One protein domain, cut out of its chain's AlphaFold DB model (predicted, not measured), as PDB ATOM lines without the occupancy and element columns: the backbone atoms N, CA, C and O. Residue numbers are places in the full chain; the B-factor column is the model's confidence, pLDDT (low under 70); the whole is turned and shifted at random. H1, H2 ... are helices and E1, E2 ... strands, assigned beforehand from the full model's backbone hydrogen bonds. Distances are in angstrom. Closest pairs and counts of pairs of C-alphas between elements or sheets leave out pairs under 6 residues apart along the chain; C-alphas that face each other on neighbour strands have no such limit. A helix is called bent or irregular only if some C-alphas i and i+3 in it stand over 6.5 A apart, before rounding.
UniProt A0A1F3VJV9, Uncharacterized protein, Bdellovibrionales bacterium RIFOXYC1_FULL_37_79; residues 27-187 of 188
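What this domain is: This is residues 27 to 187 of the 188 residues of an uncharacterized protein of Bdellovibrionales bacterium RIFOXYC1_FULL_37_79 (UniProt A0A1F3VJV9). Two lobes share one branched, twisted sheet: in one, the long bent hairpin E1 and E2, with E7, curls round helix H2; in the other, E4, E3, E5 and E6 stand side by side. The lobes join where residues 28 to 31 of E1 pair with E6. The 161 printed residues hold, in chain order, seven named strands, E1 to E7, then helices H1 and H2; the class is mostly strand, the pairing mixed. The whole is loose, radius of gyration of the C-alphas 19.9 A, and elongated, spanning 60 by 35 by 25 A.

How they stand to each other: E1, residues 28 to 43, bends by 64 degrees at residue 39 and forms a hairpin with E2, residues 48 to 61; N 36 and O 55 are 3.1 A apart. E3, residues 78 to 85, forms a hairpin with E4, residues 90 to 98 (N 81 and O 93, 2.8 A). On the other side of E3 is antiparallel E5, residues 124 to 134, with N 82 and O 129 at 2.9 A. E5 forms a hairpin with E6, residues 137 to 150; N 128 and O 144 are 2.8 A apart. E6 is parallel to E1, with N 31 and O 149 at 2.8 A. E7, residues 159 to 163, is also parallel to E1, with N 161 and O 39 at 2.9 A. H1, residues 166 to 169, is on the sheet at a height of 6.5 A. H2, residues 172 to 182, is on it too; its closest C-alphas to E2 are Cys 176 and Cys 55, 5.4 A apart. In H2 every O i to N i+4 pair is within hydrogen-bond range; H1 is too short for one.

Where its parts are: E1 measures 43.1 A from C-alpha 28 at (29.128, 17.566, -14.670), E6 38.1 A and E2 37.5 A. H2 measures 15.2 A, ending at C-alpha 182, (34.556, 41.841, -20.684).

The domain as a whole: The farthest C-alphas, Ser 46 and Glu 73, are 61.4 A apart. The printed part has no cut. The links E2 to E3 and E4 to E5 are long. No printed residue is under 70 in pLDDT.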
ATOM      1  N   GLU A  27      29.170  17.510 -10.471       96.12
ATOM      2  CA  GLU A  27      29.960  16.435 -11.093       96.12
ATOM      3  C   GLU A  27      30.072  16.586 -12.615       96.12
ATOM      4  O   GLU A  27      30.998  16.055 -13.222       96.12
ATOM      5  N   ASP A  28      29.172  17.355 -13.228       96.81
ATOM      6  CA  ASP A  28      29.128  17.566 -14.670       96.81
ATOM      7  C   ASP A  28      29.554  18.985 -15.012       96.81
ATOM      8  O   ASP A  28      28.852  19.961 -14.739       96.81
ATOM      9  N   LEU A  29      30.732  19.089 -15.616       97.12
ATOM     10  CA  LEU A  29      31.271  20.331 -16.133       97.12
ATOM     11  C   LEU A  29      31.295  20.267 -17.652       97.12
ATOM     12  O   LEU A  29      31.483  19.209 -18.257       97.12
ATOM     13  N   THR A  30      31.175  21.429 -18.276       96.31
ATOM     14  CA  THR A  30      31.370  21.555 -19.718       96.31
ATOM     15  C   THR A  30      32.507  22.511 -20.016       96.31
ATOM     16  O   THR A  30      32.734  23.453 -19.260       96.31
ATOM     17  N   TYR A  31      33.234  22.280 -21.105       94.81
ATOM     18  CA  TYR A  31      34.178  23.248 -21.646       94.81
ATOM     19  C   TYR A  31      33.816  23.606 -23.081       94.81
ATOM     20  O   TYR A  31      33.462  22.744 -23.878       94.81
ATOM     21  N   SER A  32      33.942  24.881 -23.423       94.50
ATOM     22  CA  SER A  32      33.751  25.376 -24.786       94.50
ATOM     23  C   SER A  32      34.981  26.155 -25.225       94.50
ATOM     24  O   SER A  32      35.507  26.983 -24.468       94.50
ATOM     25  N   HIS A  33      35.411  25.950 -26.467       94.00
ATOM     26  CA  HIS A  33      36.363  26.863 -27.086       94.00
ATOM     27  C   HIS A  33      35.667  28.188 -27.375       94.00
ATOM     28  O   HIS A  33      34.559  28.213 -27.902       94.00
ATOM     29  N   ILE A  34      36.322  29.288 -27.026       94.94
ATOM     30  CA  ILE A  34      35.854  30.634 -27.339       94.94
ATOM     31  C   ILE A  34      36.860  31.317 -28.254       94.94
ATOM     32  O   ILE A  34      38.072  31.111 -28.140       94.94
ATOM     33  N   SER A  35      36.359  32.118 -29.183       96.88
ATOM     34  CA  SER A  35      37.192  32.857 -30.127       96.88
ATOM     35  C   SER A  35      36.592  34.214 -30.442       96.88
ATOM     36  O   SER A  35      35.391  34.391 -30.303       96.88
ATOM     37  N   GLY A  36      37.413  35.171 -30.854       96.62
ATOM     38  CA  GLY A  36      36.937  36.496 -31.237       96.62
ATOM     39  C   GLY A  36      38.046  37.364 -31.809       96.62
ATOM     40  O   GLY A  36      39.231  37.024 -31.705       96.62
ATOM     41  N   LEU A  37      37.660  38.469 -32.439       97.06
ATOM     42  CA  LEU A  37      38.592  39.447 -32.984       97.06
ATOM     43  C   LEU A  37      38.692  40.631 -32.027       97.06
ATOM     44  O   LEU A  37      37.688  41.135 -31.528       97.06
ATOM     45  N   LEU A  38      39.917  41.066 -31.756       97.62
ATOM     46  CA  LEU A  38      40.192  42.151 -30.828       97.62
ATOM     47  C   LEU A  38      41.112  43.176 -31.481       97.62
ATOM     48  O   LEU A  38      42.250  42.866 -31.832       97.62
ATOM     49  N   THR A  39      40.648  44.416 -31.567       97.31
ATOM     50  CA  THR A  39      41.499  45.573 -31.841       97.31
ATOM     51  C   THR A  39      41.954  46.180 -30.517       97.31
ATOM     52  O   THR A  39      41.151  46.398 -29.611       97.31
ATOM     53  N   VAL A  40      43.243  46.464 -30.383       96.75
ATOM     54  CA  VAL A  40      43.811  47.080 -29.178       96.75
ATOM     55  C   VAL A  40      44.487  48.380 -29.566       96.75
ATOM     56  O   VAL A  40      45.311  48.385 -30.476       96.75
ATOM     57  N   SER A  41      44.162  49.460 -28.864       96.50
ATOM     58  CA  SER A  41      44.896  50.724 -28.929       96.50
ATOM     59  C   SER A  41      45.697  50.879 -27.643       96.50
ATOM     60  O   SER A  41      45.115  50.901 -26.559       96.50
ATOM     61  N   CYS A  42      47.021  50.942 -27.749       94.38
ATOM     62  CA  CYS A  42      47.916  51.002 -26.601       94.38
ATOM     63  C   CYS A  42      48.665  52.324 -26.547       94.38
ATOM     64  O   CYS A  42      49.158  52.795 -27.569       94.38
ATOM     65  N   PHE A  43      48.802  52.872 -25.348       93.50
ATOM     66  CA  PHE A  43      49.465  54.145 -25.105       93.50
ATOM     67  C   PHE A  43      50.404  54.027 -23.906       93.50
ATOM     68  O   PHE A  43      50.103  53.322 -22.947       93.50
ATOM     69  N   ASP A  44      51.530  54.724 -23.948       89.75
ATOM     70  CA  ASP A  44      52.311  55.093 -22.768       89.75
ATOM     71  C   ASP A  44      52.653  56.593 -22.845       89.75
ATOM     72  O   ASP A  44      52.058  57.328 -23.631       89.75
ATOM     73  N   HIS A  45      53.573  57.071 -22.007       83.75
ATOM     74  CA  HIS A  45      53.918  58.494 -21.941       83.75
ATOM     75  C   HIS A  45      54.530  59.043 -23.244       83.75
ATOM     76  O   HIS A  45      54.478  60.250 -23.463       83.75
ATOM     77  N   SER A  46      55.090  58.184 -24.103       86.88
ATOM     78  CA  SER A  46      55.844  58.596 -25.297       86.88
ATOM     79  C   SER A  46      55.468  57.830 -26.569       86.88
ATOM     80  O   SER A  46      55.890  58.215 -27.657       86.88
ATOM     81  N   ASN A  47      54.703  56.744 -26.460       88.56
ATOM     82  CA  ASN A  47      54.422  55.822 -27.550       88.56
ATOM     83  C   ASN A  47      52.922  55.543 -27.660       88.56
ATOM     84  O   ASN A  47      52.217  55.369 -26.666       88.56
ATOM     85  N   ALA A  48      52.456  55.413 -28.897       90.94
ATOM     86  CA  ALA A  48      51.130  54.917 -29.227       90.94
ATOM     87  C   ALA A  48      51.259  53.748 -30.206       90.94
ATOM     88  O   ALA A  48      52.180  53.698 -31.024       90.94
ATOM     89  N   GLY A  49      50.333  52.801 -30.133       91.00
ATOM     90  CA  GLY A  49      50.301  51.646 -31.015       91.00
ATOM     91  C   GLY A  49      48.891  51.117 -31.199       91.00
ATOM     92  O   GLY A  49      48.015  51.330 -30.364       91.00
ATOM     93  N   ASN A  50      48.686  50.402 -32.300       94.44
ATOM     94  CA  ASN A  50      47.477  49.628 -32.530       94.44
ATOM     95  C   ASN A  50      47.861  48.197 -32.894       94.44
ATOM     96  O   ASN A  50      48.849  47.974 -33.593       94.44
ATOM     97  N   ALA A  51      47.072  47.239 -32.430       96.06
ATOM     98  CA  ALA A  51      47.241  45.832 -32.746       96.06
ATOM     99  C   ALA A  51      45.893  45.185 -33.048       96.06
ATOM    100  O   ALA A  51      44.847  45.615 -32.560       96.06
ATOM    101  N   PHE A  52      45.938  44.126 -33.847       96.75
ATOM    102  CA  PHE A  52      44.792  43.281 -34.134       96.75
ATOM    103  C   PHE A  52      45.127  41.845 -33.741       96.75
ATOM    104  O   PHE A  52      46.118  41.281 -34.211       96.75
ATOM    105  N   PHE A  53      44.296  41.248 -32.892       96.81
ATOM    106  CA  PHE A  53      44.481  39.897 -32.387       96.81
ATOM    107  C   PHE A  53      43.289  39.008 -32.719       96.81
ATOM    108  O   PHE A  53      42.131  39.387 -32.564       96.81
ATOM    109  N   ARG A  54      43.598  37.771 -33.117       96.75
ATOM    110  CA  ARG A  54      42.637  36.664 -33.140       96.75
ATOM    111  C   ARG A  54      42.730  35.940 -31.803       96.75
ATOM    112  O   ARG A  54      43.625  35.119 -31.603       96.75
ATOM    113  N   CYS A  55      41.838  36.276 -30.885       96.31
ATOM    114  CA  CYS A  55      41.823  35.699 -29.552       96.31
ATOM    115  C   CYS A  55      41.209  34.299 -29.574       96.31
ATOM    116  O   CYS A  55      40.209  34.050 -30.249       96.31
ATOM    117  N   ARG A  56      41.813  33.380 -28.816       94.81
ATOM    118  CA  ARG A  56      41.312  32.022 -28.574       94.81
ATOM    119  C   ARG A  56      41.434  31.711 -27.091       94.81
ATOM    120  O   ARG A  56      42.432  32.074 -26.474       94.81
ATOM    121  N   GLY A  57      40.440  31.037 -26.537       91.88
ATOM    122  CA  GLY A  57      40.417  30.666 -25.132       91.88
ATOM    123  C   GLY A  57      39.502  29.482 -24.868       91.88
ATOM    124  O   GLY A  57      38.907  28.903 -25.779       91.88
ATOM    125  N   THR A  58      39.377  29.141 -23.594       90.56
ATOM    126  CA  THR A  58      38.475  28.095 -23.112       90.56
ATOM    127  C   THR A  58      37.666  28.611 -21.939       90.56
ATOM    128  O   THR A  58      38.215  29.129 -20.961       90.56
ATOM    129  N   ARG A  59      36.353  28.421 -22.022       91.94
ATOM    130  CA  ARG A  59      35.415  28.618 -20.919       91.94
ATOM    131  C   ARG A  59      35.089  27.255 -20.316       91.94
ATOM    132  O   ARG A  59      35.031  26.277 -21.053       91.94
ATOM    133  N   VAL A  60      34.896  27.203 -18.999       93.94
ATOM    134  CA  VAL A  60      34.375  26.014 -18.310       93.94
ATOM    135  C   VAL A  60      33.193  26.428 -17.455       93.94
ATOM    136  O   VAL A  60      33.324  27.357 -16.654       93.94
ATOM    137  N   ASP A  61      32.084  25.720 -17.620       93.69
ATOM    138  CA  ASP A  61      30.847  25.921 -16.880       93.69
ATOM    139  C   ASP A  61      30.613  24.780 -15.873       93.69
ATOM    140  O   ASP A  61      30.907  23.623 -16.186       93.69
ATOM    141  N   PRO A  62      30.100  25.088 -14.664       93.50
ATOM    142  CA  PRO A  62      29.779  26.436 -14.179       93.50
ATOM    143  C   PRO A  62      31.013  27.218 -13.679       93.50
ATOM    144  O   PRO A  62      30.936  28.430 -13.498       93.50
ATOM    145  N   SER A  63      32.156  26.558 -13.441       93.94
ATOM    146  CA  SER A  63      33.407  27.235 -13.065       93.94
ATOM    147  C   SER A  63      34.652  26.362 -13.265       93.94
ATOM    148  O   SER A  63      34.638  25.153 -13.040       93.94
ATOM    149  N   ARG A  64      35.786  27.007 -13.585       94.38
ATOM    150  CA  ARG A  64      37.133  26.395 -13.642       94.38
ATOM    151  C   ARG A  64      37.711  26.049 -12.262       94.38
ATOM    152  O   ARG A  64      38.676  25.288 -12.178       94.38
ATOM    153  N   TYR A  65      37.150  26.618 -11.194       96.44
ATOM    154  CA  TYR A  65      37.608  26.454  -9.817       96.44
ATOM    155  C   TYR A  65      36.437  26.179  -8.880       96.44
ATOM    156  O   TYR A  65      35.381  26.796  -9.010       96.44
ATOM    157  N   SER A  66      36.635  25.311  -7.890       97.94
ATOM    158  CA  SER A  66      35.607  25.044  -6.882       97.94
ATOM    159  C   SER A  66      36.197  24.670  -5.532       97.94
ATOM    160  O   SER A  66      37.304  24.136  -5.446       97.94
ATOM    161  N   TYR A  67      35.459  24.957  -4.466       98.25
ATOM    162  CA  TYR A  67      35.752  24.417  -3.148       98.25
ATOM    163  C   TYR A  67      35.348  22.942  -3.094       98.25
ATOM    164  O   TYR A  67      34.319  22.556  -3.646       98.25
ATOM    165  N   PHE A  68      36.149  22.129  -2.405       98.31
ATOM    166  CA  PHE A  68      35.744  20.769  -2.056       98.31
ATOM    167  C   PHE A  68      35.053  20.806  -0.698       98.31
ATOM    168  O   PHE A  68      35.660  21.263   0.271       98.31
ATOM    169  N   HIS A  69      33.810  20.353  -0.637       97.81
ATOM    170  CA  HIS A  69      32.991  20.322   0.564       97.81
ATOM    171  C   HIS A  69      33.032  18.935   1.205       97.81
ATOM    172  O   HIS A  69      32.951  17.923   0.513       97.81
ATOM    173  N   GLY A  70      33.171  18.899   2.528       96.06
ATOM    174  CA  GLY A  70      33.081  17.683   3.336       96.06
ATOM    175  C   GLY A  70      31.842  17.699   4.236       96.06
ATOM    176  O   GLY A  70      31.111  18.691   4.261       96.06
ATOM    177  N   PRO A  71      31.576  16.609   4.968       93.25
ATOM    178  CA  PRO A  71      30.434  16.524   5.871       93.25
ATOM    179  C   PRO A  71      30.687  17.355   7.138       93.25
ATOM    180  O   PRO A  71      31.833  17.677   7.463       93.25
ATOM    181  N   LYS A  72      29.612  17.719   7.852       88.88
ATOM    182  CA  LYS A  72      29.660  18.686   8.966       88.88
ATOM    183  C   LYS A  72      30.442  18.190  10.181       88.88
ATOM    184  O   LYS A  72      30.947  18.992  10.959       88.88
ATOM    185  N   GLU A  73      30.510  16.880  10.355       90.31
ATOM    186  CA  GLU A  73      31.058  16.222  11.536       90.31
ATOM    187  C   GLU A  73      32.550  15.883  11.379       90.31
ATOM    188  O   GLU A  73      33.198  15.463  12.339       90.31
ATOM    189  N   VAL A  74      33.125  16.071  10.183       93.38
ATOM    190  CA  VAL A  74      34.527  15.729   9.924       93.38
ATOM    191  C   VAL A  74      35.459  16.827  10.409       93.38
ATOM    192  O   VAL A  74      35.514  17.932   9.867       93.38
ATOM    193  N   VAL A  75      36.268  16.469  11.406       96.81
ATOM    194  CA  VAL A  75      37.351  17.304  11.921       96.81
ATOM    195  C   VAL A  75      38.649  16.967  11.188       96.81
ATOM    196  O   VAL A  75      39.347  16.019  11.533       96.81
ATOM    197  N   ALA A  76      39.007  17.790  10.207       97.88
ATOM    198  CA  ALA A  76      40.221  17.670   9.402       97.88
ATOM    199  C   ALA A  76      40.957  19.017   9.281       97.88
ATOM    200  O   ALA A  76      40.373  20.088   9.441       97.88
ATOM    201  N   ASP A  77      42.259  18.973   9.012       98.31
ATOM    202  CA  ASP A  77      43.080  20.154   8.702       98.31
ATOM    203  C   ASP A  77      43.534  20.194   7.236       98.31
ATOM    204  O   ASP A  77      43.982  21.235   6.741       98.31
ATOM    205  N   LYS A  78      43.375  19.082   6.512       98.31
ATOM    206  CA  LYS A  78      43.842  18.925   5.139       98.31
ATOM    207  C   LYS A  78      42.928  17.991   4.352       98.31
ATOM    208  O   LYS A  78      42.328  17.077   4.906       98.31
ATOM    209  N   ILE A  79      42.871  18.217   3.048       98.38
ATOM    210  CA  ILE A  79      42.305  17.298   2.070       98.38
ATOM    211  C   ILE A  79      43.354  16.970   1.005       98.38
ATOM    212  O   ILE A  79      44.020  17.864   0.468       98.38
ATOM    213  N   TYR A  80      43.503  15.682   0.723       98.50
ATOM    214  CA  TYR A  80      44.260  15.140  -0.395       98.50
ATOM    215  C   TYR A  80      43.287  14.648  -1.463       98.50
ATOM    216  O   TYR A  80      42.280  14.017  -1.151       98.50
ATOM    217  N   LEU A  81      43.588  14.963  -2.717       98.56
ATOM    218  CA  LEU A  81      42.808  14.597  -3.888       98.56
ATOM    219  C   LEU A  81      43.727  13.948  -4.911       98.56
ATOM    220  O   LEU A  81      44.768  14.508  -5.260       98.56
ATOM    221  N   GLU A  82      43.305  12.811  -5.438       98.69
ATOM    222  CA  GLU A  82      43.959  12.112  -6.533       98.69
ATOM    223  C   GLU A  82      42.932  11.843  -7.625       98.69
ATOM    224  O   GLU A  82      41.940  11.159  -7.402       98.69
ATOM    225  N   SER A  83      43.162  12.415  -8.800       98.62
ATOM    226  CA  SER A  83      42.299  12.265  -9.962       98.62
ATOM    227  C   SER A  83      42.962  11.358 -10.980       98.62
ATOM    228  O   SER A  83      44.103  11.610 -11.369       98.62
ATOM    229  N   THR A  84      42.242  10.333 -11.424       98.69
ATOM    230  CA  THR A  84      42.608   9.495 -12.566       98.69
ATOM    231  C   THR A  84      41.713   9.861 -13.742       98.69
ATOM    232  O   THR A  84      40.500   9.645 -13.703       98.69
ATOM    233  N   TRP A  85      42.312  10.441 -14.776       98.19
ATOM    234  CA  TRP A  85      41.623  10.857 -15.994       98.19
ATOM    235  C   TRP A  85      41.298   9.646 -16.871       98.19
ATOM    236  O   TRP A  85      41.945   8.602 -16.772       98.19
ATOM    237  N   GLN A  86      40.355   9.805 -17.798       97.56
ATOM    238  CA  GLN A  86      39.964   8.762 -18.751       97.56
ATOM    239  C   GLN A  86      41.142   8.242 -19.589       97.56
ATOM    240  O   GLN A  86      41.185   7.065 -19.929       97.56
ATOM    241  N   ASN A  87      42.120   9.101 -19.889       96.69
ATOM    242  CA  ASN A  87      43.338   8.729 -20.612       96.69
ATOM    243  C   ASN A  87      44.442   8.127 -19.715       96.69
ATOM    244  O   ASN A  87      45.574   7.966 -20.164       96.69
ATOM    245  N   GLY A  88      44.144   7.842 -18.444       97.75
ATOM    246  CA  GLY A  88      45.074   7.259 -17.476       97.75
ATOM    247  C   GLY A  88      45.997   8.257 -16.772       97.75
ATOM    248  O   GLY A  88      46.725   7.863 -15.861       97.75
ATOM    249  N   LYS A  89      45.978   9.551 -17.130       97.56
ATOM    250  CA  LYS A  89      46.782  10.560 -16.425       97.56
ATOM    251  C   LYS A  89      46.331  10.679 -14.970       97.56
ATOM    252  O   LYS A  89      45.141  10.796 -14.690       97.56
ATOM    253  N   VAL A  90      47.297  10.722 -14.053       98.19
ATOM    254  CA  VAL A  90      47.047  10.922 -12.621       98.19
ATOM    255  C   VAL A  90      47.482  12.321 -12.200       98.19
ATOM    256  O   VAL A  90      48.607  12.740 -12.474       98.19
ATOM    257  N   VAL A  91      46.602  13.047 -11.510       98.00
ATOM    258  CA  VAL A  91      46.898  14.366 -10.938       98.00
ATOM    259  C   VAL A  91      46.583  14.374  -9.451       98.00
ATOM    260  O   VAL A  91      45.500  13.983  -9.031       98.00
ATOM    261  N   LYS A  92      47.527  14.878  -8.655       98.00
ATOM    262  CA  LYS A  92      47.418  14.955  -7.196       98.00
ATOM    263  C   LYS A  92      47.329  16.408  -6.752       98.00
ATOM    264  O   LYS A  92      48.052  17.266  -7.264       98.00
ATOM    265  N   LYS A  93      46.450  16.704  -5.796       97.31
ATOM    266  CA  LYS A  93      46.318  18.028  -5.181       97.31
ATOM    267  C   LYS A  93      46.127  17.901  -3.681       97.31
ATOM    268  O   LYS A  93      45.367  17.070  -3.208       97.31
ATOM    269  N   THR A  94      46.754  18.813  -2.951       97.62
ATOM    270  CA  THR A  94      46.606  18.927  -1.501       97.62
ATOM    271  C   THR A  94      46.160  20.338  -1.158       97.62
ATOM    272  O   THR A  94      46.706  21.311  -1.689       97.62
ATOM    273  N   LYS A  95      45.174  20.469  -0.271       97.81
ATOM    274  CA  LYS A  95      44.694  21.759   0.238       97.81
ATOM    275  C   LYS A  95      44.436  21.678   1.736       97.81
ATOM    276  O   LYS A  95      44.109  20.619   2.252       97.81
ATOM    277  N   GLY A  96      44.576  22.805   2.432       98.31
ATOM    278  CA  GLY A  96      44.064  22.917   3.798       98.31
ATOM    279  C   GLY A  96      42.538  22.788   3.815       98.31
ATOM    280  O   GLY A  96      41.890  23.111   2.814       98.31
ATOM    281  N   TYR A  97      41.988  22.332   4.934       98.50
ATOM    282  CA  TYR A  97      40.554  22.160   5.144       98.50
ATOM    283  C   TYR A  97      40.083  22.940   6.374       98.50
ATOM    284  O   TYR A  97      40.733  22.916   7.420       98.50
ATOM    285  N   ASP A  98      38.948  23.621   6.241       97.81
ATOM    286  CA  ASP A  98      38.285  24.355   7.311       97.81
ATOM    287  C   ASP A  98      37.095  23.528   7.803       97.81
ATOM    288  O   ASP A  98      36.028  23.522   7.185       97.81
ATOM    289  N   SER A  99      37.274  22.852   8.941       96.88
ATOM    290  CA  SER A  99      36.216  22.045   9.571       96.88
ATOM    291  C   SER A  99      35.029  22.875  10.068       96.88
ATOM    292  O   SER A  99      33.963  22.329  10.298       96.88
ATOM    293  N   LYS A 100      35.168  24.197  10.251       95.75
ATOM    294  CA  LYS A 100      34.034  25.050  10.651       95.75
ATOM    295  C   LYS A 100      33.165  25.408   9.452       95.75
ATOM    296  O   LYS A 100      31.952  25.543   9.581       95.75
ATOM    297  N   ARG A 101      33.789  25.585   8.283       96.44
ATOM    298  CA  ARG A 101      33.105  25.896   7.015       96.44
ATOM    299  C   ARG A 101      32.802  24.663   6.165       96.44
ATOM    300  O   ARG A 101      32.174  24.806   5.119       96.44
ATOM    301  N   ASN A 102      33.250  23.489   6.599       97.25
ATOM    302  CA  ASN A 102      33.098  22.203   5.924       97.25
ATOM    303  C   ASN A 102      33.587  22.208   4.473       97.25
ATOM    304  O   ASN A 102      32.938  21.669   3.575       97.25
ATOM    305  N   ARG A 103      34.716  22.880   4.219       97.94
ATOM    306  CA  ARG A 103      35.280  22.995   2.870       97.94
ATOM    307  C   ARG A 103      36.783  23.230   2.862       97.94
ATOM    308  O   ARG A 103      37.366  23.645   3.861       97.94
ATOM    309  N   SER A 104      37.414  23.031   1.706       98.38
ATOM    310  CA  SER A 104      38.807  23.428   1.486       98.38
ATOM    311  C   SER A 104      39.028  24.926   1.766       98.38
ATOM    312  O   SER A 104      38.165  25.760   1.504       98.38
ATOM    313  N   ASN A 105      40.210  25.300   2.260       98.00
ATOM    314  CA  ASN A 105      40.538  26.701   2.571       98.00
ATOM    315  C   ASN A 105      40.549  27.588   1.319       98.00
ATOM    316  O   ASN A 105      40.235  28.773   1.385       98.00
ATOM    317  N   ASN A 106      40.916  27.004   0.177       97.38
ATOM    318  CA  ASN A 106      41.009  27.680  -1.110       97.38
ATOM    319  C   ASN A 106      40.296  26.864  -2.196       97.38
ATOM    320  O   ASN A 106      40.252  25.629  -2.082       97.38
ATOM    321  N   PRO A 107      39.817  27.520  -3.269       97.31
ATOM    322  CA  PRO A 107      39.338  26.827  -4.449       97.31
ATOM    323  C   PRO A 107      40.430  25.944  -5.056       97.31
ATOM    324  O   PRO A 107      41.629  26.247  -5.035       97.31
ATOM    325  N   ILE A 108      39.995  24.826  -5.612       97.75
ATOM    326  CA  ILE A 108      40.819  23.873  -6.331       97.75
ATOM    327  C   ILE A 108      40.650  24.143  -7.818       97.75
ATOM    328  O   ILE A 108      39.535  24.282  -8.308       97.75
ATOM    329  N   ASN A 109      41.774  24.223  -8.524       96.81
ATOM    330  CA  ASN A 109      41.803  24.283  -9.977       96.81
ATOM    331  C   ASN A 109      41.265  22.966 -10.550       96.81
ATOM    332  O   ASN A 109      41.946  21.941 -10.448       96.81
ATOM    333  N   LEU A 110      40.064  23.006 -11.125       97.19
ATOM    334  CA  LEU A 110      39.439  21.849 -11.749       97.19
ATOM    335  C   LEU A 110      39.968  21.661 -13.162       97.19
ATOM    336  O   LEU A 110      40.538  20.613 -13.426       97.19
ATOM    337  N   ALA A 111      39.849  22.674 -14.022       95.06
ATOM    338  CA  ALA A 111      40.028  22.529 -15.471       95.06
ATOM    339  C   ALA A 111      40.857  23.657 -16.126       95.06
ATOM    340  O   ALA A 111      40.859  23.808 -17.345       95.06
ATOM    341  N   HIS A 112      41.565  24.480 -15.348       89.31
ATOM    342  CA  HIS A 112      42.439  25.523 -15.887       89.31
ATOM    343  C   HIS A 112      43.884  25.020 -16.019       89.31
ATOM    344  O   HIS A 112      44.559  24.774 -15.024       89.31
ATOM    345  N   GLN A 113      44.391  24.875 -17.240       84.75
ATOM    346  CA  GLN A 113      45.790  24.511 -17.470       84.75
ATOM    347  C   GLN A 113      46.663  25.770 -17.530       84.75
ATOM    348  O   GLN A 113      46.421  26.656 -18.345       84.75
ATOM    349  N   THR A 114      47.717  25.816 -16.714       80.56
ATOM    350  CA  THR A 114      48.809  26.794 -16.857       80.56
ATOM    351  C   THR A 114      50.144  26.076 -17.044       80.56
ATOM    352  O   THR A 114      50.209  24.847 -16.971       80.56
ATOM    353  N   LEU A 115      51.224  26.830 -17.273       78.75
ATOM    354  CA  LEU A 115      52.579  26.272 -17.383       78.75
ATOM    355  C   LEU A 115      53.019  25.541 -16.104       78.75
ATOM    356  O   LEU A 115      53.745  24.557 -16.179       78.75
ATOM    357  N   THR A 116      52.577  26.008 -14.934       86.69
ATOM    358  CA  THR A 116      53.024  25.495 -13.628       86.69
ATOM    359  C   THR A 116      51.948  24.722 -12.874       86.69
ATOM    360  O   THR A 116      52.250  24.056 -11.885       86.69
ATOM    361  N   GLN A 117      50.687  24.793 -13.309       86.12
ATOM    362  CA  GLN A 117      49.570  24.142 -12.632       86.12
ATOM    363  C   GLN A 117      48.791  23.253 -13.594       86.12
ATOM    364  O   GLN A 117      48.098  23.728 -14.493       86.12
ATOM    365  N   ALA A 118      48.853  21.946 -13.344       93.75
ATOM    366  CA  ALA A 118      47.952  20.991 -13.972       93.75
ATOM    367  C   ALA A 118      46.529  21.122 -13.382       93.75
ATOM    368  O   ALA A 118      46.400  21.278 -12.159       93.75
ATOM    369  N   PRO A 119      45.468  21.032 -14.199       96.81
ATOM    370  CA  PRO A 119      44.088  20.938 -13.733       96.81
ATOM    371  C   PRO A 119      43.862  19.613 -12.994       96.81
ATOM    372  O   PRO A 119      44.594  18.651 -13.213       96.81
ATOM    373  N   LEU A 120      42.896  19.560 -12.071       97.88
ATOM    374  CA  LEU A 120      42.562  18.308 -11.380       97.88
ATOM    375  C   LEU A 120      41.911  17.298 -12.333       97.88
ATOM    376  O   LEU A 120      42.175  16.106 -12.216       97.88
ATOM    377  N   ILE A 121      41.085  17.766 -13.264       97.81
ATOM    378  CA  ILE A 121      40.341  16.938 -14.213       97.81
ATOM    379  C   ILE A 121      40.769  17.248 -15.651       97.81
ATOM    380  O   ILE A 121      41.205  18.361 -15.952       97.81
ATOM    381  N   GLY A 122      40.660  16.249 -16.520       96.50
ATOM    382  CA  GLY A 122      40.813  16.368 -17.968       96.50
ATOM    383  C   GLY A 122      39.502  16.081 -18.691       96.50
ATOM    384  O   GLY A 122      38.483  15.824 -18.054       96.50
ATOM    385  N   GLU A 123      39.535  16.128 -20.022       95.75
ATOM    386  CA  GLU A 123      38.381  15.811 -20.871       95.75
ATOM    387  C   GLU A 123      37.847  14.393 -20.599       95.75
ATOM    388  O   GLU A 123      38.615  13.448 -20.385       95.75
ATOM    389  N   GLY A 124      36.522  14.249 -20.624       97.38
ATOM    390  CA  GLY A 124      35.833  12.986 -20.378       97.38
ATOM    391  C   GLY A 124      35.675  12.658 -18.894       97.38
ATOM    392  O   GLY A 124      35.447  13.538 -18.060       97.38
ATOM    393  N   ARG A 125      35.736  11.365 -18.575       98.38
ATOM    394  CA  ARG A 125      35.520  10.817 -17.230       98.38
ATOM    395  C   ARG A 125      36.760  10.968 -16.343       98.38
ATOM    396  O   ARG A 125      37.868  10.640 -16.753       98.38
ATOM    397  N   ASN A 126      36.572  11.379 -15.092       98.50
ATOM    398  CA  ASN A 126      37.636  11.504 -14.098       98.50
ATOM    399  C   ASN A 126      37.184  10.880 -12.779       98.50
ATOM    400  O   ASN A 126      36.154  11.268 -12.236       98.50
ATOM    401  N   VAL A 127      37.963   9.946 -12.239       98.62
ATOM    402  CA  VAL A 127      37.705   9.375 -10.910       98.62
ATOM    403  C   VAL A 127      38.564  10.112  -9.897       98.62
ATOM    404  O   VAL A 127      39.789  10.020  -9.952       98.62
ATOM    405  N   VAL A 128      37.933  10.836  -8.974       98.50
ATOM    406  CA  VAL A 128      38.618  11.607  -7.934       98.50
ATOM    407  C   VAL A 128      38.499  10.878  -6.605       98.50
ATOM    408  O   VAL A 128      37.435  10.852  -5.990       98.50
ATOM    409  N   ARG A 129      39.609  10.308  -6.140       98.62
ATOM    410  CA  ARG A 129      39.760   9.798  -4.775       98.62
ATOM    411  C   ARG A 129      40.096  10.950  -3.841       98.62
ATOM    412  O   ARG A 129      40.941  11.785  -4.171       98.62
ATOM    413  N   TYR A 130      39.456  10.989  -2.680       98.56
ATOM    414  CA  TYR A 130      39.688  12.012  -1.670       98.56
ATOM    415  C   TYR A 130      40.017  11.393  -0.315       98.56
ATOM    416  O   TYR A 130      39.489  10.346   0.050       98.56
ATOM    417  N   GLN A 131      40.864  12.084   0.443       98.56
ATOM    418  CA  GLN A 131      41.181  11.766   1.831       98.56
ATOM    419  C   GLN A 131      41.180  13.055   2.648       98.56
ATOM    420  O   GLN A 131      41.869  14.017   2.307       98.56
ATOM    421  N   PHE A 132      40.418  13.079   3.731       98.44
ATOM    422  CA  PHE A 132      40.482  14.097   4.767       98.44
ATOM    423  C   PHE A 132      41.485  13.648   5.816       98.44
ATOM    424  O   PHE A 132      41.432  12.509   6.278       98.44
ATOM    425  N   LEU A 133      42.387  14.547   6.200       98.50
ATOM    426  CA  LEU A 133      43.440  14.256   7.156       98.50
ATOM    427  C   LEU A 133      43.343  15.172   8.371       98.50
ATOM    428  O   LEU A 133      43.058  16.367   8.243       98.50
ATOM    429  N   LYS A 134      43.644  14.616   9.543       98.19
ATOM    430  CA  LYS A 134      43.869  15.350  10.785       98.19
ATOM    431  C   LYS A 134      45.224  14.950  11.337       98.19
ATOM    432  O   LYS A 134      45.445  13.779  11.606       98.19
ATOM    433  N   LYS A 135      46.148  15.902  11.501       96.56
ATOM    434  CA  LYS A 135      47.517  15.603  11.970       96.56
ATOM    435  C   LYS A 135      48.181  14.443  11.195       96.56
ATOM    436  O   LYS A 135      48.915  13.660  11.777       96.56
ATOM    437  N   GLN A 136      47.956  14.387   9.877       95.25
ATOM    438  CA  GLN A 136      48.434  13.346   8.943       95.25
ATOM    439  C   GLN A 136      47.709  11.989   8.996       95.25
ATOM    440  O   GLN A 136      47.956  11.161   8.126       95.25
ATOM    441  N   GLU A 137      46.775  11.778   9.918       97.88
ATOM    442  CA  GLU A 137      45.942  10.573   9.945       97.88
ATOM    443  C   GLU A 137      44.696  10.760   9.081       97.88
ATOM    444  O   GLU A 137      44.082  11.832   9.096       97.88
ATOM    445  N   VAL A 138      44.320   9.732   8.320       98.19
ATOM    446  CA  VAL A 138      43.103   9.745   7.498       98.19
ATOM    447  C   VAL A 138      41.887   9.591   8.409       98.19
ATOM    448  O   VAL A 138      41.769   8.603   9.127       98.19
ATOM    449  N   VAL A 139      40.979  10.567   8.364       97.69
ATOM    450  CA  VAL A 139      39.740  10.576   9.169       97.69
ATOM    451  C   VAL A 139      38.485  10.299   8.343       97.69
ATOM    452  O   VAL A 139      37.455   9.921   8.890       97.69
ATOM    453  N   LEU A 140      38.556  10.500   7.027       96.69
ATOM    454  CA  LEU A 140      37.503  10.164   6.074       96.69
ATOM    455  C   LEU A 140      38.137   9.994   4.697       96.69
ATOM    456  O   LEU A 140      38.982  10.796   4.303       96.69
ATOM    457  N   GLU A 141      37.678   9.019   3.929       97.69
ATOM    458  CA  GLU A 141      38.067   8.860   2.534       97.69
ATOM    459  C   GLU A 141      36.905   8.376   1.673       97.69
ATOM    460  O   GLU A 141      35.855   7.976   2.174       97.69
ATOM    461  N   GLY A 142      37.084   8.470   0.363       97.44
ATOM    462  CA  GLY A 142      36.111   8.002  -0.609       97.44
ATOM    463  C   GLY A 142      36.492   8.408  -2.022       97.44
ATOM    464  O   GLY A 142      37.638   8.768  -2.311       97.44
ATOM    465  N   SER A 143      35.517   8.346  -2.920       97.75
ATOM    466  CA  SER A 143      35.700   8.744  -4.308       97.75
ATOM    467  C   SER A 143      34.418   9.288  -4.907       97.75
ATOM    468  O   SER A 143      33.333   8.865  -4.518       97.75
ATOM    469  N   LEU A 144      34.566  10.156  -5.898       97.50
ATOM    470  CA  LEU A 144      33.478  10.622  -6.748       97.50
ATOM    471  C   LEU A 144      33.934  10.685  -8.206       97.50
ATOM    472  O   LEU A 144      35.134  10.698  -8.499       97.50
ATOM    473  N   GLU A 145      32.973  10.707  -9.116       98.06
ATOM    474  CA  GLU A 145      33.219  10.828 -10.547       98.06
ATOM    475  C   GLU A 145      32.914  12.252 -11.010       98.06
ATOM    476  O   GLU A 145      31.941  12.856 -10.579       98.06
ATOM    477  N   ILE A 146      33.765  12.798 -11.880       97.88
ATOM    478  CA  ILE A 146      33.560  14.104 -12.509       97.88
ATOM    479  C   ILE A 146      33.711  13.952 -14.013       97.88
ATOM    480  O   ILE A 146      34.670  13.336 -14.491       97.88
ATOM    481  N   ARG A 147      32.805  14.562 -14.769       98.25
ATOM    482  CA  ARG A 147      32.833  14.583 -16.229       98.25
ATOM    483  C   ARG A 147      33.130  15.992 -16.721       98.25
ATOM    484  O   ARG A 147      32.507  16.951 -16.281       98.25
ATOM    485  N   LEU A 148      34.085  16.110 -17.641       97.56
ATOM    486  CA  LEU A 148      34.347  17.343 -18.380       97.56
ATOM    487  C   LEU A 148      33.989  17.121 -19.848       97.56
ATOM    488  O   LEU A 148      34.728  16.468 -20.585       97.56
ATOM    489  N   LEU A 149      32.837  17.641 -20.255       96.88
ATOM    490  CA  LEU A 149      32.268  17.407 -21.578       96.88
ATOM    491  C   LEU A 149      32.521  18.596 -22.502       96.88
ATOM    492  O   LEU A 149      32.428  19.749 -22.084       96.88
ATOM    493  N   GLN A 150      32.824  18.326 -23.768       95.31
ATOM    494  CA  GLN A 150      32.946  19.390 -24.756       95.31
ATOM    495  C   GLN A 150      31.557  19.923 -25.113       95.31
ATOM    496  O   GLN A 150      30.683  19.167 -25.531       95.31
ATOM    497  N   ALA A 151      31.368  21.227 -24.950       94.50
ATOM    498  CA  ALA A 151      30.219  21.966 -25.447       94.50
ATOM    499  C   ALA A 151      30.558  22.659 -26.775       94.50
ATOM    500  O   ALA A 151      31.718  22.729 -27.193       94.50
ATOM    501  N   GLU A 152      29.532  23.202 -27.430       93.19
ATOM    502  CA  GLU A 152      29.698  23.949 -28.675       93.19
ATOM    503  C   GLU A 152      30.675  25.117 -28.514       93.19
ATOM    504  O   GLU A 152      30.700  25.825 -27.501       93.19
ATOM    505  N   SER A 153      31.496  25.316 -29.545       94.25
ATOM    506  CA  SER A 153      32.412  26.452 -29.592       94.25
ATOM    507  C   SER A 153      31.635  27.751 -29.776       94.25
ATOM    508  O   SER A 153      30.639  27.790 -30.493       94.25
ATOM    509  N   ARG A 154      32.115  28.833 -29.162       93.31
ATOM    510  CA  ARG A 154      31.465  30.144 -29.213       93.31
ATOM    511  C   ARG A 154      32.348  31.171 -29.900       93.31
ATOM    512  O   ARG A 154      33.572  31.190 -29.734       93.31
ATOM    513  N   ILE A 155      31.701  32.050 -30.653       94.75
ATOM    514  CA  ILE A 155      32.341  33.197 -31.285       94.75
ATOM    515  C   ILE A 155      31.829  34.447 -30.581       94.75
ATOM    516  O   ILE A 155      30.634  34.727 -30.529       94.75
ATOM    517  N   CYS A 156      32.764  35.160 -29.989       94.75
ATOM    518  CA  CYS A 156      32.581  36.417 -29.305       94.75
ATOM    519  C   CYS A 156      32.489  37.547 -30.327       94.75
ATOM    520  O   CYS A 156      33.130  37.488 -31.379       94.75
ATOM    521  N   ARG A 157      31.721  38.591 -30.009       94.06
ATOM    522  CA  ARG A 157      31.646  39.791 -30.851       94.06
ATOM    523  C   ARG A 157      32.999  40.478 -30.938       94.06
ATOM    524  O   ARG A 157      33.753  40.479 -29.966       94.06
ATOM    525  N   ASP A 158      33.272  41.108 -32.072       94.88
ATOM    526  CA  ASP A 158      34.488  41.893 -32.255       94.88
ATOM    527  C   ASP A 158      34.602  42.970 -31.169       94.88
ATOM    528  O   ASP A 158      33.645  43.685 -30.861       94.88
ATOM    529  N   GLY A 159      35.779  43.058 -30.554       94.44
ATOM    530  CA  GLY A 159      36.037  43.939 -29.425       94.44
ATOM    531  C   GLY A 159      37.085  45.001 -29.731       94.44
ATOM    532  O   GLY A 159      38.003  44.789 -30.520       94.44
ATOM    533  N   HIS A 160      37.002  46.124 -29.018       96.12
ATOM    534  CA  HIS A 160      38.078  47.117 -28.946       96.12
ATOM    535  C   HIS A 160      38.512  47.350 -27.498       96.12
ATOM    536  O   HIS A 160      37.643  47.508 -26.644       96.12
ATOM    537  N   ILE A 161      39.810  47.335 -27.184       95.19
ATOM    538  CA  ILE A 161      40.340  47.680 -25.850       95.19
ATOM    539  C   ILE A 161      41.346  48.826 -25.967       95.19
ATOM    540  O   ILE A 161      42.265  48.772 -26.778       95.19
ATOM    541  N   ILE A 162      41.213  49.820 -25.087       94.56
ATOM    542  CA  ILE A 162      42.240  50.838 -24.848       94.56
ATOM    543  C   ILE A 162      43.112  50.375 -23.675       94.56
ATOM    544  O   ILE A 162      42.593  50.106 -22.591       94.56
ATOM    545  N   SER A 163      44.425  50.273 -23.885       93.50
ATOM    546  CA  SER A 163      45.405  49.936 -22.848       93.50
ATOM    547  C   SER A 163      46.405  51.072 -22.644       93.50
ATOM    548  O   SER A 163      46.916  51.643 -23.602       93.50
ATOM    549  N   TYR A 164      46.746  51.364 -21.391       92.50
ATOM    550  CA  TYR A 164      47.817  52.303 -21.032       92.50
ATOM    551  C   TYR A 164      49.173  51.596 -20.849       92.50
ATOM    552  O   TYR A 164      50.031  52.040 -20.087       92.50
ATOM    553  N   ASN A 165      49.344  50.446 -21.505       90.50
ATOM    554  CA  ASN A 165      50.588  49.694 -21.557       90.50
ATOM    555  C   ASN A 165      50.866  49.256 -22.999       90.50
ATOM    556  O   ASN A 165      50.170  48.403 -23.548       90.50
ATOM    557  N   VAL A 166      51.926  49.789 -23.602       90.56
ATOM    558  CA  VAL A 166      52.309  49.493 -24.994       90.56
ATOM    559  C   VAL A 166      52.676  48.022 -25.217       90.56
ATOM    560  O   VAL A 166      52.536  47.513 -26.331       90.56
ATOM    561  N   SER A 167      53.063  47.294 -24.167       89.56
ATOM    562  CA  SER A 167      53.311  45.848 -24.237       89.56
ATOM    563  C   SER A 167      52.052  45.041 -24.592       89.56
ATOM    564  O   SER A 167      52.159  44.003 -25.246       89.56
ATOM    565  N   ASP A 168      50.852  45.535 -24.264       92.25
ATOM    566  CA  ASP A 168      49.590  44.845 -24.585       92.25
ATOM    567  C   ASP A 168      49.335  44.782 -26.103       92.25
ATOM    568  O   ASP A 168      48.643  43.885 -26.575       92.25
ATOM    569  N   CYS A 169      49.955  45.665 -26.894       93.69
ATOM    570  CA  CYS A 169      49.909  45.614 -28.360       93.69
ATOM    571  C   CYS A 169      50.905  44.605 -28.951       93.69
ATOM    572  O   CYS A 169      50.876  44.335 -30.149       93.69
ATOM    573  N   ARG A 170      51.788  44.030 -28.127       90.62
ATOM    574  CA  ARG A 170      52.779  43.019 -28.533       90.62
ATOM    575  C   ARG A 170      52.479  41.640 -27.951       90.62
ATOM    576  O   ARG A 170      52.957  40.644 -28.485       90.62
ATOM    577  N   ASN A 171      51.700  41.568 -26.871       88.25
ATOM    578  CA  ASN A 171      51.382  40.331 -26.171       88.25
ATOM    579  C   ASN A 171      49.869  40.093 -26.107       88.25
ATOM    580  O   ASN A 171      49.154  40.695 -25.306       88.25
ATOM    581  N   SER A 172      49.399  39.151 -26.924       89.19
ATOM    582  CA  SER A 172      47.980  38.816 -27.032       89.19
ATOM    583  C   SER A 172      47.423  38.062 -25.820       89.19
ATOM    584  O   SER A 172      46.224  38.138 -25.573       89.19
ATOM    585  N   ALA A 173      48.244  37.351 -25.038       85.44
ATOM    586  CA  ALA A 173      47.745  36.407 -24.032       85.44
ATOM    587  C   ALA A 173      46.908  37.097 -22.941       85.44
ATOM    588  O   ALA A 173      45.755  36.736 -22.708       85.44
ATOM    589  N   ASN A 174      47.464  38.134 -22.312       87.81
ATOM    590  CA  ASN A 174      46.782  38.849 -21.231       87.81
ATOM    591  C   ASN A 174      45.609  39.693 -21.747       87.81
ATOM    592  O   ASN A 174      44.566  39.768 -21.097       87.81
ATOM    593  N   ILE A 175      45.768  40.339 -22.906       94.25
ATOM    594  CA  ILE A 175      44.745  41.239 -23.449       94.25
ATOM    595  C   ILE A 175      43.543  40.466 -24.014       94.25
ATOM    596  O   ILE A 175      42.410  40.918 -23.862       94.25
ATOM    597  N   CYS A 176      43.760  39.263 -24.558       94.88
ATOM    598  CA  CYS A 176      42.682  38.368 -24.976       94.88
ATOM    599  C   CYS A 176      41.863  37.839 -23.792       94.88
ATOM    600  O   CYS A 176      40.641  37.782 -23.888       94.88
ATOM    601  N   GLU A 177      42.493  37.499 -22.660       91.50
ATOM    602  CA  GLU A 177      41.753  37.098 -21.453       91.50
ATOM    603  C   GLU A 177      40.906  38.261 -20.909       91.50
ATOM    604  O   GLU A 177      39.733  38.067 -20.598       91.50
ATOM    605  N   LYS A 178      41.451  39.490 -20.871       92.12
ATOM    606  CA  LYS A 178      40.682  40.699 -20.506       92.12
ATOM    607  C   LYS A 178      39.479  40.912 -21.432       92.12
ATOM    608  O   LYS A 178      38.393  41.240 -20.964       92.12
ATOM    609  N   TYR A 179      39.670  40.718 -22.736       95.44
ATOM    610  CA  TYR A 179      38.599  40.790 -23.727       95.44
ATOM    611  C   TYR A 179      37.502  39.758 -23.455       95.44
ATOM    612  O   TYR A 179      36.341  40.138 -23.331       95.44
ATOM    613  N   PHE A 180      37.854  38.485 -23.266       94.75
ATOM    614  CA  PHE A 180      36.861  37.459 -22.957       94.75
ATOM    615  C   PHE A 180      36.136  37.730 -21.639       94.75
ATOM    616  O   PHE A 180      34.926  37.555 -21.581       94.75
ATOM    617  N   GLN A 181      36.825  38.216 -20.605       91.19
ATOM    618  CA  GLN A 181      36.185  38.615 -19.348       91.19
ATOM    619  C   GLN A 181      35.158  39.732 -19.552       91.19
ATOM    620  O   GLN A 181      34.055  39.645 -19.011       91.19
ATOM    621  N   ARG A 182      35.486  40.751 -20.359       91.88
ATOM    622  CA  ARG A 182      34.556  41.841 -20.684       91.88
ATOM    623  C   ARG A 182      33.333  41.344 -21.448       91.88
ATOM    624  O   ARG A 182      32.224  41.773 -21.150       91.88
ATOM    625  N   GLU A 183      33.523  40.413 -22.374       92.25
ATOM    626  CA  GLU A 183      32.429  39.771 -23.110       92.25
ATOM    627  C   GLU A 183      31.691  38.702 -22.278       92.25
ATOM    628  O   GLU A 183      30.926  37.917 -22.833       92.25
ATOM    629  N   ASN A 184      31.925  38.611 -20.960       89.88
ATOM    630  CA  ASN A 184      31.368  37.577 -20.076       89.88
ATOM    631  C   ASN A 184      31.602  36.140 -20.598       89.88
ATOM    632  O   ASN A 184      30.753  35.250 -20.496       89.88
ATOM    633  N   TYR A 185      32.761  35.927 -21.220       90.00
ATOM    634  CA  TYR A 185      33.142  34.749 -21.999       90.00
ATOM    635  C   TYR A 185      32.035  34.292 -22.963       90.00
ATOM    636  O   TYR A 185      31.830  33.094 -23.172       90.00
ATOM    637  N   CYS A 186      31.340  35.269 -23.550       89.69
ATOM    638  CA  CYS A 186      30.446  35.120 -24.695       89.69
ATOM    639  C   CYS A 186      29.190  34.319 -24.329       89.69
ATOM    640  O   CYS A 186      28.689  33.501 -25.099       89.69
ATOM    641  N   ASN A 187      28.721  34.552 -23.099       79.75
ATOM    642  CA  ASN A 187      27.380  34.223 -22.638       79.75
ATOM    643  C   ASN A 187      26.419  35.303 -23.153       79.75
ATOM    644  O   ASN A 187      26.297  36.355 -22.519       79.75
TER     645      ASN A 187